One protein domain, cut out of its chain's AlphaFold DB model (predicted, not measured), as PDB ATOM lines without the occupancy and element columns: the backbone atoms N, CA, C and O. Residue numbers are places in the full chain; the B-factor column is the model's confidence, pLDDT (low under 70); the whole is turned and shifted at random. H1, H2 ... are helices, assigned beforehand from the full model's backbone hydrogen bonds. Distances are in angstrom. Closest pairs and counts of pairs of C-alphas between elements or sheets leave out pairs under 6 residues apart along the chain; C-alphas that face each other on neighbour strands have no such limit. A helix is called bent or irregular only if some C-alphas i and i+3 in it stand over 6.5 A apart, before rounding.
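AT A GLANCE: This is residues 2 to 135 of the 286 residues of an uncharacterized protein of Gordonia rubripertincta (UniProt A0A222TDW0). A long helix, H4, kinked 70 degrees near residue 89, has H5 packed at its first end, short H1 beside its middle and H2 by its last residues; H3 stands crosswise near that last end, touching H1, and long loops join these parts. The 134 printed residues have five named helices, H1 to H5, and no named strand: all helix, though these hold 57 residues. It is compact, radius of gyration of the C-alphas 14.4 A, spanning 41 by 31 by 20 A.

IN THESE COORDINATES: H1 is residues 3 to 6, from C-alpha 3 at (-10.555, -23.322, 32.973); H2 is residues 9 to 14; H3 is residues 33 to 48, 22.7 A from first to last C-alpha; H4 is residues 74 to 95, 28.9 A; H5 is residues 122 to 130, ending with C-alpha 130 at (-10.928, -13.362, 16.852). Irregular are H2 (C-alphas 10 and 13 8.0 A apart), H4 (89 and 92, 8.1 A) and, only just, H5 (124 and 127, 6.6 A).

HOW THE PARTS SIT: The hub H4 touches H1 with residues 83 to 91 alone, closest C-alphas Gly 3 and Phe 84, 5.0 A. With 74 to 81 alone it touches H5, Ser 74 to Ala 124, 4.5 A, at a steep tilt of 43 degrees, the same way. With 94 to 95 alone it only just touches H2, 3 pairs within 8 A, Lys 11 to Asn 95 closest at 6.3 A. H3 touches H1 with 36 to 39 alone, Phe 6 to Val 36, 6.2 A; H3 and H5 are apart. Every O i to N i+4 pair is within hydrogen-bond range in H3, 16 of 18 in H4, 3 of 5 in H5 and 0 of 2 in H2, where 2 of 3 O i to N i+3 pairs are; H1 is too short for one.

THE WHOLE: The farthest C-alphas, Thr 99 and Lys 123, are 42.1 A apart. The printed part has no cut; the links H2 to H3, H3 to H4 and H4 to H5 are long, and no printed residue is under 70 in pLDDT.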
ATOM      1  N   THR A   2      -6.708 -25.548  31.281       95.69
ATOM      2  CA  THR A   2      -8.152 -25.827  31.323       95.69
ATOM      3  C   THR A   2      -8.815 -24.979  32.406       95.69
ATOM      4  O   THR A   2      -8.357 -24.967  33.545       95.69
ATOM      5  N   GLY A   3      -9.902 -24.281  32.075       97.62
ATOM      6  CA  GLY A   3     -10.555 -23.322  32.973       97.62
ATOM      7  C   GLY A   3     -11.187 -23.937  34.226       97.62
ATOM      8  O   GLY A   3     -11.390 -23.234  35.213       97.62
ATOM      9  N   LEU A   4     -11.467 -25.245  34.216       98.12
ATOM     10  CA  LEU A   4     -12.028 -25.970  35.365       98.12
ATOM     11  C   LEU A   4     -11.117 -25.909  36.597       98.12
ATOM     12  O   LEU A   4     -11.618 -25.908  37.718       98.12
ATOM     13  N   TYR A   5      -9.798 -25.814  36.398       97.50
ATOM     14  CA  TYR A   5      -8.818 -25.806  37.488       97.50
ATOM     15  C   TYR A   5      -8.762 -24.474  38.249       97.50
ATOM     16  O   TYR A   5      -8.233 -24.420  39.352       97.50
ATOM     17  N   PHE A   6      -9.403 -23.417  37.735       98.50
ATOM     18  CA  PHE A   6      -9.633 -22.184  38.495       98.50
ATOM     19  C   PHE A   6     -10.798 -22.291  39.487       98.50
ATOM     20  O   PHE A   6     -11.059 -21.344  40.226       98.50
ATOM     21  N   LEU A   7     -11.537 -23.404  39.516       98.56
ATOM     22  CA  LEU A   7     -12.653 -23.624  40.432       98.56
ATOM     23  C   LEU A   7     -12.386 -24.798  41.363       98.56
ATOM     24  O   LEU A   7     -11.970 -25.864  40.933       98.56
ATOM     25  N   THR A   8     -12.738 -24.620  42.630       98.69
ATOM     26  CA  THR A   8     -12.864 -25.729  43.577       98.69
ATOM     27  C   THR A   8     -14.053 -26.617  43.223       98.69
ATOM     28  O   THR A   8     -15.064 -26.145  42.688       98.69
ATOM     29  N   ASP A   9     -14.000 -27.884  43.630       98.62
ATOM     30  CA  ASP A   9     -15.090 -28.847  43.436       98.62
ATOM     31  C   ASP A   9     -16.408 -28.347  44.047       98.62
ATOM     32  O   ASP A   9     -17.480 -28.440  43.439       98.62
ATOM     33  N   ALA A  10     -16.332 -27.725  45.230       98.44
ATOM     34  CA  ALA A  10     -17.479 -27.144  45.932       98.44
ATOM     35  C   ALA A  10     -18.146 -25.993  45.153       98.44
ATOM     36  O   ALA A  10     -19.297 -25.637  45.416       98.44
ATOM     37  N   LYS A  11     -17.432 -25.399  44.193       98.62
ATOM     38  CA  LYS A  11     -17.891 -24.279  43.371       98.62
ATOM     39  C   LYS A  11     -18.092 -24.663  41.911       98.62
ATOM     40  O   LYS A  11     -18.342 -23.779  41.097       98.62
ATOM     41  N   LYS A  12     -18.123 -25.958  41.580       98.44
ATOM     42  CA  LYS A  12     -18.340 -26.448  40.209       98.44
ATOM     43  C   LYS A  12     -19.532 -25.815  39.488       98.44
ATOM     44  O   LYS A  12     -19.449 -25.513  38.305       98.44
ATOM     45  N   ARG A  13     -20.627 -25.529  40.208       98.50
ATOM     46  CA  ARG A  13     -21.845 -24.898  39.658       98.50
ATOM     47  C   ARG A  13     -21.635 -23.467  39.145       98.50
ATOM     48  O   ARG A  13     -22.541 -22.930  38.522       98.50
ATOM     49  N   GLN A  14     -20.476 -22.854  39.394       98.56
ATOM     50  CA  GLN A  14     -20.094 -21.586  38.771       98.56
ATOM     51  C   GLN A  14     -19.797 -21.760  37.277       98.56
ATOM     52  O   GLN A  14     -19.971 -20.824  36.507       98.56
ATOM     53  N   TYR A  15     -19.388 -22.943  36.830       98.69
ATOM     54  CA  TYR A  15     -19.227 -23.230  35.412       98.69
ATOM     55  C   TYR A  15     -20.533 -23.753  34.799       98.69
ATOM     56  O   TYR A  15     -21.232 -24.572  35.401       98.69
ATOM     57  N   ARG A  16     -20.850 -23.309  33.579       98.50
ATOM     58  CA  ARG A  16     -21.919 -23.877  32.749       98.50
ATOM     59  C   ARG A  16     -21.454 -23.958  31.299       98.50
ATOM     60  O   ARG A  16     -21.299 -22.918  30.660       98.50
ATOM     61  N   GLY A  17     -21.276 -25.172  30.789       97.69
ATOM     62  CA  GLY A  17     -20.886 -25.399  29.397       97.69
ATOM     63  C   GLY A  17     -22.033 -25.248  28.388       97.69
ATOM     64  O   GLY A  17     -23.205 -25.260  28.784       97.69
ATOM     65  N   PRO A  18     -21.721 -25.130  27.085       97.38
ATOM     66  CA  PRO A  18     -22.713 -25.103  26.011       97.38
ATOM     67  C   PRO A  18     -23.619 -26.337  26.009       97.38
ATOM     68  O   PRO A  18     -23.151 -27.455  25.822       97.38
ATOM     69  N   GLY A  19     -24.925 -26.152  26.202       96.12
ATOM     70  CA  GLY A  19     -25.886 -27.264  26.223       96.12
ATOM     71  C   GLY A  19     -25.888 -28.105  27.507       96.12
ATOM     72  O   GLY A  19     -26.631 -29.072  27.574       96.12
ATOM     73  N   TYR A  20     -25.129 -27.720  28.540       98.06
ATOM     74  CA  TYR A  20     -25.020 -28.470  29.798       98.06
ATOM     75  C   TYR A  20     -25.624 -27.731  31.000       98.06
ATOM     76  O   TYR A  20     -25.809 -26.501  31.003       98.06
ATOM     77  N   LYS A  21     -25.929 -28.486  32.062       98.25
ATOM     78  CA  LYS A  21     -26.364 -27.937  33.353       98.25
ATOM     79  C   LYS A  21     -25.163 -27.371  34.126       98.25
ATOM     80  O   LYS A  21     -24.024 -27.791  33.920       98.25
ATOM     81  N   PRO A  22     -25.382 -26.419  35.055       98.56
ATOM     82  CA  PRO A  22     -24.303 -25.887  35.882       98.56
ATOM     83  C   PRO A  22     -23.539 -26.981  36.647       98.56
ATOM     84  O   PRO A  22     -24.139 -27.768  37.383       98.56
ATOM     85  N   GLY A  23     -22.211 -26.977  36.527       98.06
ATOM     86  CA  GLY A  23     -21.299 -27.918  37.181       98.06
ATOM     87  C   GLY A  23     -21.074 -29.248  36.467       98.06
ATOM     88  O   GLY A  23     -20.380 -30.096  37.026       98.06
ATOM     89  N   GLU A  24     -21.630 -29.442  35.271       98.38
ATOM     90  CA  GLU A  24     -21.272 -30.564  34.400       98.38
ATOM     91  C   GLU A  24     -19.960 -30.265  33.662       98.38
ATOM     92  O   GLU A  24     -19.750 -29.156  33.171       98.38
ATOM     93  N   ALA A  25     -19.072 -31.257  33.612       97.81
ATOM     94  CA  ALA A  25     -17.786 -31.235  32.921       97.81
ATOM     95  C   ALA A  25     -17.367 -32.680  32.609       97.81
ATOM     96  O   ALA A  25     -17.788 -33.608  33.301       97.81
ATOM     97  N   ALA A  26     -16.540 -32.878  31.585       96.88
ATOM     98  CA  ALA A  26     -16.028 -34.196  31.208       96.88
ATOM     99  C   ALA A  26     -14.780 -34.618  32.003       96.88
ATOM    100  O   ALA A  26     -14.377 -35.778  31.946       96.88
ATOM    101  N   ILE A  27     -14.165 -33.686  32.738       95.19
ATOM    102  CA  ILE A  27     -13.019 -33.929  33.622       95.19
ATOM    103  C   ILE A  27     -13.228 -33.237  34.979       95.19
ATOM    104  O   ILE A  27     -14.179 -32.474  35.159       95.19
ATOM    105  N   GLY A  28     -12.341 -33.519  35.939       96.38
ATOM    106  CA  GLY A  28     -12.383 -32.937  37.284       96.38
ATOM    107  C   GLY A  28     -12.127 -31.424  37.327       96.38
ATOM    108  O   GLY A  28     -11.533 -30.850  36.412       96.38
ATOM    109  N   PHE A  29     -12.577 -30.793  38.414       98.44
ATOM    110  CA  PHE A  29     -12.280 -29.398  38.751       98.44
ATOM    111  C   PHE A  29     -10.974 -29.318  39.565       98.44
ATOM    112  O   PHE A  29     -10.288 -30.322  39.745       98.44
ATOM    113  N   GLY A  30     -10.595 -28.125  40.025       97.31
ATOM    114  CA  GLY A  30      -9.340 -27.872  40.744       97.31
ATOM    115  C   GLY A  30      -9.283 -28.381  42.191       97.31
ATOM    116  O   GLY A  30      -8.365 -28.006  42.913       97.31
ATOM    117  N   GLY A  31     -10.253 -29.182  42.649       98.31
ATOM    118  CA  GLY A  31     -10.212 -29.804  43.973       98.31
ATOM    119  C   GLY A  31     -10.533 -28.840  45.119       98.31
ATOM    120  O   GLY A  31     -11.534 -28.115  45.113       98.31
ATOM    121  N   SER A  32      -9.704 -28.860  46.157       98.56
ATOM    122  CA  SER A  32      -9.808 -28.003  47.338       98.56
ATOM    123  C   SER A  32      -9.297 -26.582  47.081       98.56
ATOM    124  O   SER A  32      -8.597 -26.295  46.116       98.56
ATOM    125  N   LYS A  33      -9.588 -25.651  48.004       98.56
ATOM    126  CA  LYS A  33      -9.013 -24.292  47.944       98.56
ATOM    127  C   LYS A  33      -7.484 -24.309  47.928       98.56
ATOM    128  O   LYS A  33      -6.887 -23.451  47.292       98.56
ATOM    129  N   LYS A  34      -6.868 -25.250  48.653       98.38
ATOM    130  CA  LYS A  34      -5.411 -25.390  48.719       98.38
ATOM    131  C   LYS A  34      -4.850 -25.786  47.353       98.38
ATOM    132  O   LYS A  34      -3.899 -25.156  46.914       98.38
ATOM    133  N   GLU A  35      -5.470 -26.760  46.694       98.44
ATOM    134  CA  GLU A  35      -5.060 -27.227  45.363       98.44
ATOM    135  C   GLU A  35      -5.249 -26.133  44.307       98.44
ATOM    136  O   GLU A  35      -4.322 -25.859  43.560       98.44
ATOM    137  N   VAL A  36      -6.360 -25.385  44.325       98.62
ATOM    138  CA  VAL A  36      -6.517 -24.225  43.425       98.62
ATOM    139  C   VAL A  36      -5.418 -23.170  43.648       98.62
ATOM    140  O   VAL A  36      -4.881 -22.638  42.684       98.62
ATOM    141  N   ILE A  37      -5.039 -22.859  44.896       98.56
ATOM    142  CA  ILE A  37      -3.925 -21.923  45.182       98.56
ATOM    143  C   ILE A  37      -2.581 -22.483  44.684       98.56
ATOM    144  O   ILE A  37      -1.719 -21.732  44.217       98.56
ATOM    145  N   GLU A  38      -2.386 -23.793  44.803       98.25
ATOM    146  CA  GLU A  38      -1.194 -24.485  44.323       98.25
ATOM    147  C   GLU A  38      -1.099 -24.428  42.789       98.25
ATOM    148  O   GLU A  38      -0.055 -24.042  42.266       98.25
ATOM    149  N   GLU A  39      -2.204 -24.659  42.077       97.44
ATOM    150  CA  GLU A  39      -2.290 -24.479  40.623       97.44
ATOM    151  C   GLU A  39      -1.914 -23.050  40.202       97.44
ATOM    152  O   GLU A  39      -1.095 -22.864  39.302       97.44
ATOM    153  N   ILE A  40      -2.414 -22.019  40.897       98.38
ATOM    154  CA  ILE A  40      -2.013 -20.620  40.644       98.38
ATOM    155  C   ILE A  40      -0.506 -20.427  40.851       98.38
ATOM    156  O   ILE A  40       0.153 -19.741  40.069       98.38
ATOM    157  N   THR A  41       0.069 -21.064  41.872       98.31
ATOM    158  CA  THR A  41       1.515 -21.007  42.128       98.31
ATOM    159  C   THR A  41       2.311 -21.643  40.982       98.31
ATOM    160  O   THR A  41       3.316 -21.076  40.547       98.31
ATOM    161  N   TYR A  42       1.852 -22.775  40.440       97.56
ATOM    162  CA  TYR A  42       2.486 -23.431  39.294       97.56
ATOM    163  C   TYR A  42       2.336 -22.645  37.991       97.56
ATOM    164  O   TYR A  42       3.306 -22.541  37.233       97.56
ATOM    165  N   LEU A  43       1.176 -22.032  37.747       97.94
ATOM    166  CA  LEU A  43       0.977 -21.135  36.607       97.94
ATOM    167  C   LEU A  43       1.902 -19.919  36.683       97.94
ATOM    168  O   LEU A  43       2.542 -19.579  35.692       97.94
ATOM    169  N   ASN A  44       2.043 -19.312  37.862       98.56
ATOM    170  CA  ASN A  44       2.953 -18.187  38.063       98.56
ATOM    171  C   ASN A  44       4.408 -18.574  37.822       98.56
ATOM    172  O   ASN A  44       5.119 -17.857  37.129       98.56
ATOM    173  N   ARG A  45       4.851 -19.719  38.350       98.38
ATOM    174  CA  ARG A  45       6.204 -20.220  38.085       98.38
ATOM    175  C   ARG A  45       6.433 -20.416  36.586       98.38
ATOM    176  O   ARG A  45       7.425 -19.943  36.057       98.38
ATOM    177  N   THR A  46       5.478 -21.048  35.912       97.19
ATOM    178  CA  THR A  46       5.527 -21.290  34.466       97.19
ATOM    179  C   THR A  46       5.597 -19.969  33.683       97.19
ATOM    180  O   THR A  46       6.370 -19.856  32.737       97.19
ATOM    181  N   TRP A  47       4.852 -18.945  34.110       98.06
ATOM    182  CA  TRP A  47       4.905 -17.602  33.528       98.06
ATOM    183  C   TRP A  47       6.268 -16.930  33.727       98.06
ATOM    184  O   TRP A  47       6.860 -16.441  32.768       98.06
ATOM    185  N   TYR A  48       6.789 -16.932  34.957       98.38
ATOM    186  CA  TYR A  48       8.087 -16.331  35.274       98.38
ATOM    187  C   TYR A  48       9.261 -17.043  34.593       98.38
ATOM    188  O   TYR A  48      10.256 -16.396  34.277       98.38
ATOM    189  N   ASP A  49       9.121 -18.338  34.304       97.44
ATOM    190  CA  ASP A  49      10.080 -19.120  33.518       97.44
ATOM    191  C   ASP A  49      10.005 -18.805  31.999       97.44
ATOM    192  O   ASP A  49      10.743 -19.386  31.204       97.44
ATOM    193  N   GLY A  50       9.145 -17.864  31.580       96.94
ATOM    194  CA  GLY A  50       9.054 -17.361  30.206       96.94
ATOM    195  C   GLY A  50       8.161 -18.189  29.281       96.94
ATOM    196  O   GLY A  50       8.255 -18.067  28.060       96.94
ATOM    197  N   HIS A  51       7.306 -19.055  29.827       97.75
ATOM    198  CA  HIS A  51       6.402 -19.868  29.020       97.75
ATOM    199  C   HIS A  51       5.118 -19.121  28.648       97.75
ATOM    200  O   HIS A  51       4.503 -18.424  29.455       97.75
ATOM    201  N   GLU A  52       4.663 -19.347  27.418       98.00
ATOM    202  CA  GLU A  52       3.387 -18.837  26.931       98.00
ATOM    203  C   GLU A  52       2.186 -19.579  27.538       98.00
ATOM    204  O   GLU A  52       2.170 -20.805  27.666       98.00
ATOM    205  N   MET A  53       1.127 -18.815  27.815       97.75
ATOM    206  CA  MET A  53      -0.131 -19.305  28.367       97.75
ATOM    207  C   MET A  53      -1.219 -19.358  27.291       97.75
ATOM    208  O   MET A  53      -1.628 -18.340  26.746       97.75
ATOM    209  N   GLY A  54      -1.729 -20.557  27.004       97.88
ATOM    210  CA  GLY A  54      -2.860 -20.773  26.092       97.88
ATOM    211  C   GLY A  54      -4.078 -21.363  26.802       97.88
ATOM    212  O   GLY A  54      -3.955 -22.007  27.850       97.88
ATOM    213  N   THR A  55      -5.265 -21.204  26.220       98.31
ATOM    214  CA  THR A  55      -6.486 -21.849  26.718       98.31
ATOM    215  C   THR A  55      -6.680 -23.245  26.122       98.31
ATOM    216  O   THR A  55      -6.431 -23.495  24.942       98.31
ATOM    217  N   HIS A  56      -7.130 -24.167  26.967       97.69
ATOM    218  CA  HIS A  56      -7.697 -25.461  26.591       97.69
ATOM    219  C   HIS A  56      -9.200 -25.500  26.915       97.69
ATOM    220  O   HIS A  56      -9.766 -26.552  27.210       97.69
ATOM    221  N   PHE A  57      -9.832 -24.317  26.884       98.38
ATOM    222  CA  PHE A  57     -11.245 -24.088  27.176       98.38
ATOM    223  C   PHE A  57     -11.625 -24.651  28.558       98.38
ATOM    224  O   PHE A  57     -10.771 -24.685  29.446       98.38
ATOM    225  N   VAL A  58     -12.892 -25.001  28.808       98.50
ATOM    226  CA  VAL A  58     -13.370 -25.337  30.156       98.50
ATOM    227  C   VAL A  58     -13.850 -26.784  30.239       98.50
ATOM    228  O   VAL A  58     -13.111 -27.624  30.733       98.50
ATOM    229  N   GLY A  59     -15.043 -27.115  29.747       97.06
ATOM    230  CA  GLY A  59     -15.748 -28.357  30.102       97.06
ATOM    231  C   GLY A  59     -15.176 -29.658  29.554       97.06
ATOM    232  O   GLY A  59     -15.570 -30.721  30.025       97.06
ATOM    233  N   HIS A  60     -14.272 -29.588  28.577       96.88
ATOM    234  CA  HIS A  60     -13.611 -30.745  27.965       96.88
ATOM    235  C   HIS A  60     -14.573 -31.760  27.315       96.88
ATOM    236  O   HIS A  60     -14.307 -32.960  27.249       96.88
ATOM    237  N   PHE A  61     -15.705 -31.275  26.805       97.50
ATOM    238  CA  PHE A  61     -16.721 -32.097  26.153       97.50
ATOM    239  C   PHE A  61     -16.273 -32.537  24.757       97.50
ATOM    240  O   PHE A  61     -16.221 -31.730  23.829       97.50
ATOM    241  N   CYS A  62     -15.963 -33.822  24.613       95.56
ATOM    242  CA  CYS A  62     -15.518 -34.431  23.361       95.56
ATOM    243  C   CYS A  62     -16.553 -35.421  22.821       95.56
ATOM    244  O   CYS A  62     -17.527 -35.752  23.499       95.56
ATOM    245  N   ALA A  63     -16.354 -35.927  21.606       94.62
ATOM    246  CA  ALA A  63     -17.221 -36.912  20.982       94.62
ATOM    247  C   ALA A  63     -17.569 -38.056  21.948       94.62
ATOM    248  O   ALA A  63     -16.697 -38.677  22.551       94.62
ATOM    249  N   GLY A  64     -18.870 -38.327  22.063       93.69
ATOM    250  CA  GLY A  64     -19.430 -39.257  23.044       93.69
ATOM    251  C   GLY A  64     -20.190 -38.558  24.172       93.69
ATOM    252  O   GLY A  64     -21.010 -39.199  24.819       93.69
ATOM    253  N   THR A  65     -19.986 -37.254  24.378       95.19
ATOM    254  CA  THR A  65     -20.825 -36.450  25.277       95.19
ATOM    255  C   THR A  65     -22.074 -35.909  24.561       95.19
ATOM    256  O   THR A  65     -22.155 -35.940  23.335       95.19
ATOM    257  N   GLU A  66     -23.054 -35.414  25.330       94.19
ATOM    258  CA  GLU A  66     -24.335 -34.877  24.822       94.19
ATOM    259  C   GLU A  66     -24.187 -33.740  23.787       94.19
ATOM    260  O   GLU A  66     -24.776 -33.813  22.711       94.19
ATOM    261  N   ASN A  67     -23.370 -32.721  24.071       96.56
ATOM    262  CA  ASN A  67     -23.046 -31.620  23.163       96.56
ATOM    263  C   ASN A  67     -21.517 -31.432  23.057       96.56
ATOM    264  O   ASN A  67     -20.942 -30.600  23.766       96.56
ATOM    265  N   PRO A  68     -20.830 -32.225  22.221       96.81
ATOM    266  CA  PRO A  68     -19.374 -32.205  22.121       96.81
ATOM    267  C   PRO A  68     -18.867 -30.981  21.349       96.81
ATOM    268  O   PRO A  68     -19.564 -30.457  20.478       96.81
ATOM    269  N   GLY A  69     -17.614 -30.583  21.589       95.50
ATOM    270  CA  GLY A  69     -16.979 -29.430  20.939       95.50
ATOM    271  C   GLY A  69     -17.039 -29.461  19.408       95.50
ATOM    272  O   GLY A  69     -17.197 -28.419  18.768       95.50
ATOM    273  N   LYS A  70     -17.012 -30.652  18.788       96.12
ATOM    274  CA  LYS A  70     -17.191 -30.794  17.329       96.12
ATOM    275  C   LYS A  70     -18.524 -30.254  16.792       96.12
ATOM    276  O   LYS A  70     -18.591 -29.927  15.610       96.12
ATOM    277  N   SER A  71     -19.557 -30.177  17.631       96.88
ATOM    278  CA  SER A  71     -20.908 -29.731  17.270       96.88
ATOM    279  C   SER A  71     -21.157 -28.254  17.583       96.88
ATOM    280  O   SER A  71     -22.182 -27.713  17.173       96.88
ATOM    281  N   TRP A  72     -20.237 -27.591  18.287       98.06
ATOM    282  CA  TRP A  72     -20.453 -26.229  18.758       98.06
ATOM    283  C   TRP A  72     -20.431 -25.199  17.633       98.06
ATOM    284  O   TRP A  72     -19.551 -25.168  16.766       98.06
ATOM    285  N   THR A  73     -21.385 -24.283  17.709       98.31
ATOM    286  CA  THR A  73     -21.452 -23.065  16.907       98.31
ATOM    287  C   THR A  73     -20.417 -22.035  17.367       98.31
ATOM    288  O   THR A  73     -19.877 -22.096  18.471       98.31
ATOM    289  N   SER A  74     -20.173 -20.995  16.560       98.44
ATOM    290  CA  SER A  74     -19.334 -19.865  16.994       98.44
ATOM    291  C   SER A  74     -19.848 -19.170  18.256       98.44
ATOM    292  O   SER A  74     -19.053 -18.614  19.006       98.44
ATOM    293  N   ALA A  75     -21.165 -19.160  18.487       98.62
ATOM    294  CA  ALA A  75     -21.737 -18.568  19.692       98.62
ATOM    295  C   ALA A  75     -21.397 -19.393  20.939       98.62
ATOM    296  O   ALA A  75     -21.050 -18.822  21.968       98.62
ATOM    297  N   GLU A  76     -21.417 -20.718  20.825       98.62
ATOM    298  CA  GLU A  76     -21.047 -21.630  21.907       98.62
ATOM    299  C   GLU A  76     -19.545 -21.596  22.197       98.62
ATOM    300  O   GLU A  76     -19.162 -21.523  23.360       98.62
ATOM    301  N   TRP A  77     -18.688 -21.510  21.171       98.56
ATOM    302  CA  TRP A  77     -17.255 -21.264  21.381       98.56
ATOM    303  C   TRP A  77     -16.988 -19.928  22.084       98.56
ATOM    304  O   TRP A  77     -16.144 -19.857  22.977       98.56
ATOM    305  N   ARG A  78     -17.719 -18.860  21.727       98.62
ATOM    306  CA  ARG A  78     -17.620 -17.568  22.431       98.62
ATOM    307  C   ARG A  78     -18.106 -17.659  23.873       98.62
ATOM    308  O   ARG A  78     -17.505 -17.025  24.737       98.62
ATOM    309  N   HIS A  79     -19.176 -18.412  24.124       98.62
ATOM    310  CA  HIS A  79     -19.667 -18.688  25.475       98.62
ATOM    311  C   HIS A  79     -18.610 -19.431  26.292       98.62
ATOM    312  O   HIS A  79     -18.311 -19.021  27.408       98.62
ATOM    313  N   GLU A  80     -17.984 -20.461  25.725       98.50
ATOM    314  CA  GLU A  80     -16.936 -21.232  26.395       98.50
ATOM    315  C   GLU A  80     -15.698 -20.374  26.716       98.50
ATOM    316  O   GLU A  80     -15.171 -20.439  27.826       98.50
ATOM    317  N   LEU A  81     -15.266 -19.506  25.794       98.62
ATOM    318  CA  LEU A  81     -14.197 -18.532  26.059       98.62
ATOM    319  C   LEU A  81     -14.594 -17.522  27.142       98.62
ATOM    320  O   LEU A  81     -13.783 -17.223  28.018       98.62
ATOM    321  N   ALA A  82     -15.844 -17.044  27.136       98.75
ATOM    322  CA  ALA A  82     -16.353 -16.152  28.178       98.75
ATOM    323  C   ALA A  82     -16.293 -16.823  29.554       98.75
ATOM    324  O   ALA A  82     -15.885 -16.202  30.536       98.75
ATOM    325  N   GLN A  83     -16.679 -18.104  29.628       98.75
ATOM    326  CA  GLN A  83     -16.536 -18.898  30.845       98.75
ATOM    327  C   GLN A  83     -15.065 -18.972  31.249       98.75
ATOM    328  O   GLN A  83     -14.746 -18.593  32.370       98.75
ATOM    329  N   PHE A  84     -14.174 -19.387  30.345       98.81
ATOM    330  CA  PHE A  84     -12.746 -19.524  30.626       98.81
ATOM    331  C   PHE A  84     -12.147 -18.248  31.233       98.81
ATOM    332  O   PHE A  84     -11.581 -18.295  32.325       98.81
ATOM    333  N   PHE A  85     -12.324 -17.104  30.569       98.69
ATOM    334  CA  PHE A  85     -11.758 -15.842  31.035       98.69
ATOM    335  C   PHE A  85     -12.385 -15.358  32.337       98.69
ATOM    336  O   PHE A  85     -11.665 -14.879  33.205       98.69
ATOM    337  N   ARG A  86     -13.697 -15.543  32.527       98.69
ATOM    338  CA  ARG A  86     -14.348 -15.222  33.802       98.69
ATOM    339  C   ARG A  86     -13.795 -16.067  34.946       98.69
ATOM    340  O   ARG A  86     -13.520 -15.536  36.016       98.69
ATOM    341  N   LEU A  87     -13.638 -17.375  34.734       98.75
ATOM    342  CA  LEU A  87     -13.090 -18.273  35.752       98.75
ATOM    343  C   LEU A  87     -11.647 -17.898  36.094       98.75
ATOM    344  O   LEU A  87     -11.314 -17.842  37.272       98.75
ATOM    345  N   MET A  88     -10.831 -17.577  35.087       98.56
ATOM    346  CA  MET A  88      -9.453 -17.118  35.266       98.56
ATOM    347  C   MET A  88      -9.375 -15.803  36.051       98.56
ATOM    348  O   MET A  88      -8.593 -15.711  36.990       98.56
ATOM    349  N   THR A  89     -10.168 -14.785  35.707       98.44
ATOM    350  CA  THR A  89     -10.047 -13.459  36.338       98.44
ATOM    351  C   THR A  89     -10.749 -13.368  37.692       98.44
ATOM    352  O   THR A  89     -10.306 -12.622  38.561       98.44
ATOM    353  N   GLN A  90     -11.813 -14.145  37.913       98.44
ATOM    354  CA  GLN A  90     -12.620 -14.097  39.139       98.44
ATOM    355  C   GLN A  90     -12.374 -15.285  40.080       98.44
ATOM    356  O   GLN A  90     -13.128 -15.472  41.038       98.44
ATOM    357  N   TRP A  91     -11.334 -16.097  39.846       98.38
ATOM    358  CA  TRP A  91     -11.090 -17.350  40.575       98.38
ATOM    359  C   TRP A  91     -11.156 -17.180  42.103       98.38
ATOM    360  O   TRP A  91     -11.746 -18.006  42.798       98.38
ATOM    361  N   ARG A  92     -10.631 -16.081  42.659       98.00
ATOM    362  CA  ARG A  92     -10.698 -15.826  44.107       98.00
ATOM    363  C   ARG A  92     -12.112 -15.663  44.622       98.00
ATOM    364  O   ARG A  92     -12.478 -16.302  45.609       98.00
ATOM    365  N   GLU A  93     -12.877 -14.783  43.988       98.38
ATOM    366  CA  GLU A  93     -14.236 -14.447  44.398       98.38
ATOM    367  C   GLU A  93     -15.133 -15.678  44.290       98.38
ATOM    368  O   GLU A  93     -15.772 -16.069  45.270       98.38
ATOM    369  N   LEU A  94     -15.074 -16.362  43.142       98.44
ATOM    370  CA  LEU A  94     -15.851 -17.570  42.871       98.44
ATOM    371  C   LEU A  94     -15.592 -18.664  43.918       98.44
ATOM    372  O   LEU A  94     -16.521 -19.367  44.330       98.44
ATOM    373  N   ASN A  95     -14.347 -18.773  44.397       98.50
ATOM    374  CA  ASN A  95     -13.943 -19.763  45.396       98.50
ATOM    375  C   ASN A  95     -13.991 -19.281  46.851       98.50
ATOM    376  O   ASN A  95     -13.864 -20.092  47.772       98.50
ATOM    377  N   GLY A  96     -14.176 -17.985  47.100       97.94
ATOM    378  CA  GLY A  96     -13.991 -17.394  48.424       97.94
ATOM    379  C   GLY A  96     -12.584 -17.648  48.982       97.94
ATOM    380  O   GLY A  96     -12.449 -18.053  50.141       97.94
ATOM    381  N   ILE A  97     -11.550 -17.492  48.150       98.31
ATOM    382  CA  ILE A  97     -10.136 -17.623  48.530       98.31
ATOM    383  C   ILE A  97      -9.564 -16.228  48.803       98.31
ATOM    384  O   ILE A  97      -9.607 -15.354  47.941       98.31
ATOM    385  N   ARG A  98      -9.020 -16.021  50.009       97.50
ATOM    386  CA  ARG A  98      -8.496 -14.723  50.487       97.50
ATOM    387  C   ARG A  98      -6.989 -14.732  50.785       97.50
ATOM    388  O   ARG A  98      -6.468 -13.746  51.283       97.50
ATOM    389  N   THR A  99      -6.307 -15.843  50.513       96.50
ATOM    390  CA  THR A  99      -4.881 -16.069  50.812       96.50
ATOM    391  C   THR A  99      -4.136 -16.590  49.579       96.50
ATOM    392  O   THR A  99      -4.769 -16.965  48.590       96.50
ATOM    393  N   GLY A 100      -2.801 -16.628  49.634       96.44
ATOM    394  CA  GLY A 100      -1.946 -17.088  48.530       96.44
ATOM    395  C   GLY A 100      -1.683 -16.011  47.469       96.44
ATOM    396  O   GLY A 100      -2.245 -14.918  47.574       96.44
ATOM    397  N   PRO A 101      -0.835 -16.289  46.464       97.44
ATOM    398  CA  PRO A 101      -0.492 -15.331  45.414       97.44
ATOM    399  C   PRO A 101      -1.647 -15.098  44.429       97.44
ATOM    400  O   PRO A 101      -2.496 -15.969  44.239       97.44
ATOM    401  N   ASP A 102      -1.664 -13.925  43.797       97.19
ATOM    402  CA  ASP A 102      -2.488 -13.656  42.613       97.19
ATOM    403  C   ASP A 102      -1.865 -14.262  41.358       97.19
ATOM    404  O   ASP A 102      -0.670 -14.554  41.338       97.19
ATOM    405  N   LEU A 103      -2.667 -14.441  40.306       97.56
ATOM    406  CA  LEU A 103      -2.158 -14.854  39.003       97.56
ATOM    407  C   LEU A 103      -1.259 -13.742  38.436       97.56
ATOM    408  O   LEU A 103      -1.652 -12.581  38.403       97.56
ATOM    409  N   ALA A 104      -0.053 -14.102  38.005       98.12
ATOM    410  CA  ALA A 104       0.999 -13.168  37.599       98.12
ATOM    411  C   ALA A 104       0.796 -12.558  36.200       98.12
ATOM    412  O   ALA A 104       1.616 -11.763  35.746       98.12
ATOM    413  N   PHE A 105      -0.274 -12.948  35.510       98.00
ATOM    414  CA  PHE A 105      -0.626 -12.499  34.171       98.00
ATOM    415  C   PHE A 105      -2.144 -12.367  34.045       98.00
ATOM    416  O   PHE A 105      -2.902 -13.123  34.663       98.00
ATOM    417  N   GLY A 106      -2.590 -11.402  33.245       97.75
ATOM    418  CA  GLY A 106      -3.999 -11.184  32.960       97.75
ATOM    419  C   GLY A 106      -4.479 -11.904  31.694       97.75
ATOM    420  O   GLY A 106      -3.714 -12.604  31.018       97.75
ATOM    421  N   PRO A 107      -5.775 -11.768  31.362       97.50
ATOM    422  CA  PRO A 107      -6.369 -12.374  30.169       97.50
ATOM    423  C   PRO A 107      -5.689 -11.927  28.864       97.50
ATOM    424  O   PRO A 107      -5.674 -12.684  27.897       97.50
ATOM    425  N   GLU A 108      -5.079 -10.742  28.836       97.50
ATOM    426  CA  GLU A 108      -4.315 -10.209  27.708       97.50
ATOM    427  C   GLU A 108      -3.066 -11.026  27.352       97.50
ATOM    428  O   GLU A 108      -2.596 -10.935  26.222       97.50
ATOM    429  N   ALA A 109      -2.545 -11.847  28.267       97.69
ATOM    430  CA  ALA A 109      -1.426 -12.743  27.978       97.69
ATOM    431  C   ALA A 109      -1.862 -14.030  27.250       97.69
ATOM    432  O   ALA A 109      -1.035 -14.710  26.641       97.69
ATOM    433  N   VAL A 110      -3.156 -14.379  27.294       98.44
ATOM    434  CA  VAL A 110      -3.679 -15.608  26.686       98.44
ATOM    435  C   VAL A 110      -4.075 -15.337  25.240       98.44
ATOM    436  O   VAL A 110      -5.162 -14.834  24.964       98.44
ATOM    437  N   LYS A 111      -3.180 -15.681  24.309       98.25
ATOM    438  CA  LYS A 111      -3.332 -15.394  22.869       98.25
ATOM    439  C   LYS A 111      -3.463 -16.626  21.984       98.25
ATOM    440  O   LYS A 111      -3.491 -16.508  20.759       98.25
ATOM    441  N   GLY A 112      -3.579 -17.794  22.596       98.00
ATOM    442  CA  GLY A 112      -3.599 -19.070  21.907       98.00
ATOM    443  C   GLY A 112      -4.637 -20.031  22.439       98.00
ATOM    444  O   GLY A 112      -4.946 -20.024  23.634       98.00
ATOM    445  N   ALA A 113      -5.121 -20.904  21.562       97.75
ATOM    446  CA  ALA A 113      -6.059 -21.953  21.927       97.75
ATOM    447  C   ALA A 113      -5.678 -23.316  21.336       97.75
ATOM    448  O   ALA A 113      -5.131 -23.428  20.237       97.75
ATOM    449  N   ARG A 114      -6.028 -24.372  22.069       97.50
ATOM    450  CA  ARG A 114      -6.166 -25.733  21.546       97.50
ATOM    451  C   ARG A 114      -7.491 -26.284  22.051       97.50
ATOM    452  O   ARG A 114      -7.698 -26.308  23.260       97.50
ATOM    453  N   THR A 115      -8.389 -26.713  21.177       97.19
ATOM    454  CA  THR A 115      -9.666 -27.310  21.576       97.19
ATOM    455  C   THR A 115      -9.448 -28.661  22.225       97.19
ATOM    456  O   THR A 115      -8.455 -29.358  21.986       97.19
ATOM    457  N   GLN A 116     -10.396 -29.039  23.071       93.25
ATOM    458  CA  GLN A 116     -10.366 -30.338  23.716       93.25
ATOM    459  C   GLN A 116     -10.554 -31.432  22.666       93.25
ATOM    460  O   GLN A 116     -11.347 -31.293  21.734       93.25
ATOM    461  N   CYS A 117      -9.754 -32.491  22.783       92.94
ATOM    462  CA  CYS A 117      -9.728 -33.618  21.848       92.94
ATOM    463  C   CYS A 117      -9.470 -33.265  20.367       92.94
ATOM    464  O   CYS A 117      -9.724 -34.104  19.505       92.94
ATOM    465  N   LEU A 118      -8.933 -32.071  20.068       94.12
ATOM    466  CA  LEU A 118      -8.728 -31.578  18.695       94.12
ATOM    467  C   LEU A 118     -10.037 -31.513  17.883       94.12
ATOM    468  O   LEU A 118     -10.061 -31.748  16.674       94.12
ATOM    469  N   GLU A 119     -11.148 -31.234  18.567       94.31
ATOM    470  CA  GLU A 119     -12.478 -31.165  17.969       94.31
ATOM    471  C   GLU A 119     -12.902 -29.744  17.600       94.31
ATOM    472  O   GLU A 119     -12.390 -28.752  18.116       94.31
ATOM    473  N   GLY A 120     -13.887 -29.646  16.710       93.88
ATOM    474  CA  GLY A 120     -14.398 -28.384  16.184       93.88
ATOM    475  C   GLY A 120     -14.014 -28.184  14.724       93.88
ATOM    476  O   GLY A 120     -13.483 -29.070  14.056       93.88
ATOM    477  N   SER A 121     -14.317 -27.002  14.202       95.56
ATOM    478  CA  SER A 121     -13.910 -26.606  12.855       95.56
ATOM    479  C   SER A 121     -13.465 -25.154  12.853       95.56
ATOM    480  O   SER A 121     -14.035 -24.331  13.571       95.56
ATOM    481  N   MET A 122     -12.514 -24.810  11.984       96.25
ATOM    482  CA  MET A 122     -12.057 -23.424  11.820       96.25
ATOM    483  C   MET A 122     -13.217 -22.457  11.532       96.25
ATOM    484  O   MET A 122     -13.223 -21.331  12.024       96.25
ATOM    485  N   LYS A 123     -14.237 -22.903  10.777       97.12
ATOM    486  CA  LYS A 123     -15.430 -22.101  10.454       97.12
ATOM    487  C   LYS A 123     -16.202 -21.690  11.708       97.12
ATOM    488  O   LYS A 123     -16.638 -20.546  11.792       97.12
ATOM    489  N   ALA A 124     -16.375 -22.606  12.660       97.88
ATOM    490  CA  ALA A 124     -17.083 -22.326  13.904       97.88
ATOM    491  C   ALA A 124     -16.177 -21.638  14.939       97.88
ATOM    492  O   ALA A 124     -16.594 -20.669  15.569       97.88
ATOM    493  N   LEU A 125     -14.934 -22.097  15.082       98.31
ATOM    494  CA  LEU A 125     -14.023 -21.697  16.150       98.31
ATOM    495  C   LEU A 125     -13.373 -20.326  15.914       98.31
ATOM    496  O   LEU A 125     -13.352 -19.485  16.811       98.31
ATOM    497  N   PHE A 126     -12.852 -20.059  14.714       98.44
ATOM    498  CA  PHE A 126     -12.010 -18.875  14.486       98.44
ATOM    499  C   PHE A 126     -12.751 -17.542  14.646       98.44
ATOM    500  O   PHE A 126     -12.145 -16.600  15.158       98.44
ATOM    501  N   PRO A 127     -14.048 -17.410  14.292       98.50
ATOM    502  CA  PRO A 127     -14.807 -16.213  14.642       98.50
ATOM    503  C   PRO A 127     -14.874 -15.953  16.153       98.50
ATOM    504  O   PRO A 127     -14.918 -14.796  16.556       98.50
ATOM    505  N   ALA A 128     -14.885 -17.002  16.983       98.44
ATOM    506  CA  ALA A 128     -14.847 -16.855  18.433       98.44
ATOM    507  C   ALA A 128     -13.453 -16.440  18.916       98.44
ATOM    508  O   ALA A 128     -13.353 -15.485  19.673       98.44
ATOM    509  N   LEU A 129     -12.391 -17.082  18.418       98.56
ATOM    510  CA  LEU A 129     -11.005 -16.723  18.747       98.56
ATOM    511  C   LEU A 129     -10.695 -15.253  18.422       98.56
ATOM    512  O   LEU A 129     -10.172 -14.532  19.268       98.56
ATOM    513  N   ARG A 130     -11.101 -14.773  17.238       98.25
ATOM    514  CA  ARG A 130     -10.928 -13.362  16.852       98.25
ATOM    515  C   ARG A 130     -11.682 -12.387  17.752       98.25
ATOM    516  O   ARG A 130     -11.195 -11.293  17.977       98.25
ATOM    517  N   ALA A 131     -12.854 -12.769  18.261       97.75
ATOM    518  CA  ALA A 131     -13.626 -11.918  19.168       97.75
ATOM    519  C   ALA A 131     -12.954 -11.730  20.545       97.75
ATOM    520  O   ALA A 131     -13.409 -10.895  21.319       97.75
ATOM    521  N   TYR A 132     -11.903 -12.503  20.840       97.81
ATOM    522  CA  TYR A 132     -11.084 -12.417  22.052       97.81
ATOM    523  C   TYR A 132      -9.617 -12.069  21.742       97.81
ATOM    524  O   TYR A 132      -8.733 -12.361  22.545       97.81
ATOM    525  N   ASP A 133      -9.340 -11.489  20.568       96.94
ATOM    526  CA  ASP A 133      -7.996 -11.073  20.143       96.94
ATOM    527  C   ASP A 133      -6.936 -12.184  20.248       96.94
ATOM    528  O   ASP A 133      -5.769 -11.925  20.563       96.94
ATOM    529  N   MET A 134      -7.347 -13.434  20.013       98.25
ATOM    530  CA  MET A 134      -6.445 -14.582  19.938       98.25
ATOM    531  C   MET A 134      -5.653 -14.529  18.632       98.25
ATOM    532  O   MET A 134      -6.193 -14.195  17.576       98.25
ATOM    533  N   LEU A 135      -4.378 -14.901  18.696       98.19
ATOM    534  CA  LEU A 135      -3.442 -14.855  17.575       98.19
ATOM    535  C   LEU A 135      -3.301 -16.204  16.879       98.19
ATOM    536  O   LEU A 135      -3.073 -16.241  15.666       98.19
TER     537      LEU A 135